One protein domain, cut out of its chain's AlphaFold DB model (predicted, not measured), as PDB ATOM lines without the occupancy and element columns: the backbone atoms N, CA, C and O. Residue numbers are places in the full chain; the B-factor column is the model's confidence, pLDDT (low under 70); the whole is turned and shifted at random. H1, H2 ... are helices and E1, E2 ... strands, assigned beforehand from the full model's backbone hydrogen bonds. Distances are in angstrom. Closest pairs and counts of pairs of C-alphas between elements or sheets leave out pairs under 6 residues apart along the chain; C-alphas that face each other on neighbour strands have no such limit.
ATOM      1  N   ASN A   2     332.264 -14.661  28.070       48.47
ATOM      2  CA  ASN A   2     331.994 -13.831  26.886       48.47
ATOM      3  C   ASN A   2     331.640 -12.344  27.075       48.47
ATOM      4  O   ASN A   2     330.485 -11.970  27.244       48.47
ATOM      5  N   HIS A   3     332.666 -11.504  26.895       63.84
ATOM      6  CA  HIS A   3     332.573 -10.065  26.616       63.84
ATOM      7  C   HIS A   3     332.146  -9.760  25.174       63.84
ATOM      8  O   HIS A   3     332.157  -8.606  24.785       63.84
ATOM      9  N   PHE A   4     331.786 -10.765  24.370       75.38
ATOM     10  CA  PHE A   4     331.533 -10.565  22.943       75.38
ATOM     11  C   PHE A   4     330.400  -9.570  22.682       75.38
ATOM     12  O   PHE A   4     330.559  -8.692  21.852       75.38
ATOM     13  N   PHE A   5     329.290  -9.659  23.420       81.12
ATOM     14  CA  PHE A   5     328.191  -8.700  23.271       81.12
ATOM     15  C   PHE A   5     328.609  -7.284  23.694       81.12
ATOM     16  O   PHE A   5     328.329  -6.327  22.978       81.12
ATOM     17  N   ASP A   6     329.332  -7.171  24.815       83.25
ATOM     18  CA  ASP A   6     329.874  -5.898  25.302       83.25
ATOM     19  C   ASP A   6     330.837  -5.268  24.295       83.25
ATOM     20  O   ASP A   6     330.758  -4.075  24.041       83.25
ATOM     21  N   GLN A   7     331.718  -6.072  23.698       81.88
ATOM     22  CA  GLN A   7     332.711  -5.637  22.716       81.88
ATOM     23  C   GLN A   7     332.085  -5.315  21.359       81.88
ATOM     24  O   GLN A   7     332.533  -4.391  20.692       81.88
ATOM     25  N   LEU A   8     331.068  -6.073  20.944       87.19
ATOM     26  CA  LEU A   8     330.405  -5.898  19.653       87.19
ATOM     27  C   LEU A   8     329.590  -4.601  19.601       87.19
ATOM     28  O   LEU A   8     329.534  -3.966  18.553       87.19
ATOM     29  N   TYR A   9     328.967  -4.223  20.719       88.44
ATOM     30  CA  TYR A   9     328.049  -3.082  20.790       88.44
ATOM     31  C   TYR A   9     328.513  -1.940  21.695       88.44
ATOM     32  O   TYR A   9     327.753  -0.996  21.899       88.44
ATOM     33  N   ASP A  10     329.724  -2.032  22.248       87.12
ATOM     34  CA  ASP A  10     330.275  -1.072  23.213       87.12
ATOM     35  C   ASP A  10     329.284  -0.751  24.349       87.12
ATOM     36  O   ASP A  10     328.918   0.397  24.614       87.12
ATOM     37  N   VAL A  11     328.755  -1.806  24.985       87.81
ATOM     38  CA  VAL A  11     327.751  -1.668  26.050       87.81
ATOM     39  C   VAL A  11     328.356  -1.804  27.444       87.81
ATOM     40  O   VAL A  11     329.134  -2.710  27.738       87.81
ATOM     41  N   ASN A  12     327.898  -0.945  28.352       85.06
ATOM     42  CA  ASN A  12     328.211  -1.005  29.774       85.06
ATOM     43  C   ASN A  12     327.115  -1.754  30.534       85.06
ATOM     44  O   ASN A  12     325.933  -1.417  30.441       85.06
ATOM     45  N   ARG A  13     327.496  -2.754  31.335       84.88
ATOM     46  CA  ARG A  13     326.566  -3.554  32.146       84.88
ATOM     47  C   ARG A  13     326.704  -3.268  33.634       84.88
ATOM     48  O   ARG A  13     327.795  -3.296  34.190       84.88
ATOM     49  N   MET A  14     325.571  -3.085  34.297       85.00
ATOM     50  CA  MET A  14     325.467  -2.942  35.744       85.00
ATOM     51  C   MET A  14     324.531  -4.010  36.300       85.00
ATOM     52  O   MET A  14     323.383  -4.128  35.870       85.00
ATOM     53  N   ILE A  15     325.006  -4.784  37.274       84.81
ATOM     54  CA  ILE A  15     324.183  -5.753  38.000       84.81
ATOM     55  C   ILE A  15     323.830  -5.142  39.351       84.81
ATOM     56  O   ILE A  15     324.701  -4.776  40.131       84.81
ATOM     57  N   SER A  16     322.537  -5.058  39.627       86.69
ATOM     58  CA  SER A  16     321.991  -4.716  40.939       86.69
ATOM     59  C   SER A  16     321.086  -5.848  41.410       86.69
ATOM     60  O   SER A  16     320.682  -6.702  40.617       86.69
ATOM     61  N   PHE A  17     320.760  -5.891  42.696       83.94
ATOM     62  CA  PHE A  17     319.771  -6.828  43.207       83.94
ATOM     63  C   PHE A  17     318.814  -6.132  44.167       83.94
ATOM     64  O   PHE A  17     319.136  -5.115  44.778       83.94
ATOM     65  N   THR A  18     317.617  -6.686  44.287       80.00
ATOM     66  CA  THR A  18     316.621  -6.272  45.271       80.00
ATOM     67  C   THR A  18     316.161  -7.504  46.034       80.00
ATOM     68  O   THR A  18     315.786  -8.513  45.433       80.00
ATOM     69  N   GLU A  19     316.194  -7.436  47.362       74.06
ATOM     70  CA  GLU A  19     315.627  -8.469  48.224       74.06
ATOM     71  C   GLU A  19     314.159  -8.159  48.504       74.06
ATOM     72  O   GLU A  19     313.808  -7.101  49.024       74.06
ATOM     73  N   ILE A  20     313.275  -9.093  48.150       72.75
ATOM     74  CA  ILE A  20     311.868  -8.982  48.519       72.75
ATOM     75  C   ILE A  20     311.709  -9.508  49.944       72.75
ATOM     76  O   ILE A  20     311.789 -10.718  50.174       72.75
ATOM     77  N   GLN A  21     311.396  -8.608  50.879       56.91
ATOM     78  CA  GLN A  21     311.013  -8.939  52.253       56.91
ATOM     79  C   GLN A  21     309.603  -9.564  52.301       56.91
ATOM     80  O   GLN A  21     308.623  -8.949  52.710       56.91
ATOM     81  N   LYS A  22     309.473 -10.800  51.819       63.12
ATOM     82  CA  LYS A  22     308.298 -11.669  52.017       63.12
ATOM     83  C   LYS A  22     308.765 -13.048  52.486       63.12
ATOM     84  O   LYS A  22     309.948 -13.354  52.396       63.12
ATOM     85  N   ILE A  23     307.812 -13.890  52.902       56.94
ATOM     86  CA  ILE A  23     307.964 -15.247  53.481       56.94
ATOM     87  C   ILE A  23     308.972 -16.171  52.760       56.94
ATOM     88  O   ILE A  23     309.448 -17.122  53.360       56.94
ATOM     89  N   ASN A  24     309.339 -15.891  51.504       60.22
ATOM     90  CA  ASN A  24     310.258 -16.716  50.713       60.22
ATOM     91  C   ASN A  24     311.553 -16.005  50.268       60.22
ATOM     92  O   ASN A  24     312.159 -16.467  49.305       60.22
ATOM     93  N   GLN A  25     311.917 -14.872  50.899       56.41
ATOM     94  CA  GLN A  25     313.170 -14.106  50.718       56.41
ATOM     95  C   GLN A  25     313.798 -14.265  49.323       56.41
ATOM     96  O   GLN A  25     314.868 -14.845  49.147       56.41
ATOM     97  N   ARG A  26     313.091 -13.802  48.286       69.88
ATOM     98  CA  ARG A  26     313.568 -13.947  46.906       69.88
ATOM     99  C   ARG A  26     314.453 -12.765  46.544       69.88
ATOM    100  O   ARG A  26     314.009 -11.618  46.619       69.88
ATOM    101  N   ARG A  27     315.673 -13.062  46.097       79.38
ATOM    102  CA  ARG A  27     316.554 -12.103  45.424       79.38
ATOM    103  C   ARG A  27     316.117 -11.956  43.976       79.38
ATOM    104  O   ARG A  27     316.032 -12.943  43.248       79.38
ATOM    105  N   ILE A  28     315.841 -10.727  43.567       81.56
ATOM    106  CA  ILE A  28     315.681 -10.372  42.160       81.56
ATOM    107  C   ILE A  28     316.969  -9.702  41.719       81.56
ATOM    108  O   ILE A  28     317.329  -8.655  42.250       81.56
ATOM    109  N   TYR A  29     317.641 -10.293  40.740       83.69
ATOM    110  CA  TYR A  29     318.778  -9.670  40.077       83.69
ATOM    111  C   TYR A  29     318.267  -8.805  38.926       83.69
ATOM    112  O   TYR A  29     317.466  -9.253  38.105       83.69
ATOM    113  N   LYS A  30     318.724  -7.559  38.874       84.31
ATOM    114  CA  LYS A  30     318.445  -6.603  37.809       84.31
ATOM    115  C   LYS A  30     319.747  -6.306  37.075       84.31
ATOM    116  O   LYS A  30     320.617  -5.606  37.592       84.31
ATOM    117  N   LEU A  31     319.847  -6.817  35.852       84.19
ATOM    118  CA  LEU A  31     320.873  -6.428  34.891       84.19
ATOM    119  C   LEU A  31     320.387  -5.185  34.136       84.19
ATOM    120  O   LEU A  31     319.307  -5.200  33.550       84.19
ATOM    121  N   SER A  32     321.163  -4.107  34.179       85.62
ATOM    122  CA  SER A  32     320.934  -2.880  33.413       85.62
ATOM    123  C   SER A  32     322.067  -2.724  32.407       85.62
ATOM    124  O   SER A  32     323.231  -2.838  32.779       85.62
ATOM    125  N   ILE A  33     321.723  -2.510  31.141       85.81
ATOM    126  CA  ILE A  33     322.676  -2.362  30.039       85.81
ATOM    127  C   ILE A  33     322.537  -0.933  29.513       85.81
ATOM    128  O   ILE A  33     321.416  -0.458  29.339       85.81
ATOM    129  N   GLN A  34     323.655  -0.250  29.294       87.25
ATOM    130  CA  GLN A  34     323.720   1.094  28.733       87.25
ATOM    131  C   GLN A  34     324.564   1.068  27.458       87.25
ATOM    132  O   GLN A  34     325.696   0.597  27.483       87.25
ATOM    133  N   GLY A  35     324.016   1.589  26.363       88.12
ATOM    134  CA  GLY A  35     324.695   1.729  25.075       88.12
ATOM    135  C   GLY A  35     323.708   2.104  23.971       88.12
ATOM    136  O   GLY A  35     322.590   2.538  24.263       88.12
ATOM    137  N   ASN A  36     324.113   1.945  22.711       89.88
ATOM    138  CA  ASN A  36     323.294   2.331  21.561       89.88
ATOM    139  C   ASN A  36     322.205   1.287  21.249       89.88
ATOM    140  O   ASN A  36     322.384   0.382  20.433       89.88
ATOM    141  N   PHE A  37     321.049   1.415  21.905       88.81
ATOM    142  CA  PHE A  37     319.926   0.495  21.709       88.81
ATOM    143  C   PHE A  37     319.267   0.599  20.336       88.81
ATOM    144  O   PHE A  37     318.682  -0.395  19.905       88.81
ATOM    145  N   ASP A  38     319.369   1.734  19.644       89.44
ATOM    146  CA  ASP A  38     318.827   1.871  18.290       89.44
ATOM    147  C   ASP A  38     319.603   0.977  17.321       89.44
ATOM    148  O   ASP A  38     318.996   0.204  16.578       89.44
ATOM    149  N   GLN A  39     320.936   0.988  17.417       89.50
ATOM    150  CA  GLN A  39     321.797   0.086  16.653       89.50
ATOM    151  C   GLN A  39     321.516  -1.384  16.991       89.50
ATOM    152  O   GLN A  39     321.237  -2.177  16.098       89.50
ATOM    153  N   ILE A  40     321.510  -1.749  18.278       88.12
ATOM    154  CA  ILE A  40     321.254  -3.135  18.713       88.12
ATOM    155  C   ILE A  40     319.884  -3.619  18.227       88.12
ATOM    156  O   ILE A  40     319.734  -4.753  17.775       88.12
ATOM    157  N   THR A  41     318.863  -2.767  18.325       86.44
ATOM    158  CA  THR A  41     317.497  -3.099  17.911       86.44
ATOM    159  C   THR A  41     317.399  -3.284  16.403       86.44
ATOM    160  O   THR A  41     316.685  -4.190  15.968       86.44
ATOM    161  N   ALA A  42     318.090  -2.450  15.623       86.31
ATOM    162  CA  ALA A  42     318.147  -2.563  14.172       86.31
ATOM    163  C   ALA A  42     318.872  -3.850  13.749       86.31
ATOM    164  O   ALA A  42     318.297  -4.657  13.017       86.31
ATOM    165  N   ASP A  43     320.071  -4.084  14.284       86.62
ATOM    166  CA  ASP A  43     320.918  -5.230  13.936       86.62
ATOM    167  C   ASP A  43     320.267  -6.567  14.320       86.62
ATOM    168  O   ASP A  43     320.289  -7.525  13.547       86.62
ATOM    169  N   LEU A  44     319.641  -6.633  15.503       83.12
ATOM    170  CA  LEU A  44     318.986  -7.842  16.018       83.12
ATOM    171  C   LEU A  44     317.489  -7.921  15.696       83.12
ATOM    172  O   LEU A  44     316.815  -8.856  16.137       83.12
ATOM    173  N   GLN A  45     316.950  -6.943  14.965       84.62
ATOM    174  CA  GLN A  45     315.543  -6.878  14.563       84.62
ATOM    175  C   GLN A  45     314.559  -7.112  15.733       84.62
ATOM    176  O   GLN A  45     313.511  -7.734  15.571       84.62
TER     177      GLN A  45
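This is residues 2 to 45 of the 249 residues of an uncharacterized protein of Bacteroidales bacterium Barb6 (UniProt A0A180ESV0). A long two-stranded hairpin, E1 and E2, makes the length of this domain, with a short helix at the far end of each strand from the turn: H1 before E1 and H2 after E2. The two helices sit near each other at that end, and the turn, residues 21 to 25, makes the opposite tip. The printed part has 44 residues, with two named helices and two named strands in the order H1, E1, E2, H2; the sheet's order is E1 - E2, antiparallel, and the class is mixed, helices and strands. The whole is extended, a rod spanning 43 by 20 by 15 A, with a radius of gyration of the C-alphas of 14.7 A.

Strand E1, residues 12 to 20, and strand E2, residues 26 to 34, form an antiparallel hairpin, with 159 degrees between their directions. C-alphas 17 and 29 face each other at 4.3 A. N 12 and O 34, 2.8 A apart, and N 20 and O 26, 3.0 A apart, are within hydrogen-bond range. The closest C-alphas of helix H1, residues 4 to 9, and E1 are those of Asp 6 and Asn 12, 6.8 A apart. H1 and helix H2, residues 37 to 43, are close but not clearly touching; their closest C-alphas, of Tyr 9 and Ile 40, are 7.1 A apart. Their lines are about perpendicular, at 74 degrees. H1 and E2 are apart, as are E1 and H2. In H1 and H2 every O i to N i+4 pair is within hydrogen-bond range.

E1 is 26.1 A long, from C-alpha 12 at (328.211, -1.005, 29.774) to C-alpha 20. E2 is 25.7 A long. H1, 8.5 A long, begins with C-alpha 4 at (331.533, -10.565, 22.943). H2, 9.7 A long, ends with C-alpha 43 at (320.918, -5.230, 13.936).

The two C-alphas farthest apart, of Ile 23 and Asp 43, are 42.8 A from each other. The printed part has no cut, and the three links between its named elements are tight. The mean pLDDT of the printed part is 80.0; residues 2 to 3 and 21 to 26 are under 70.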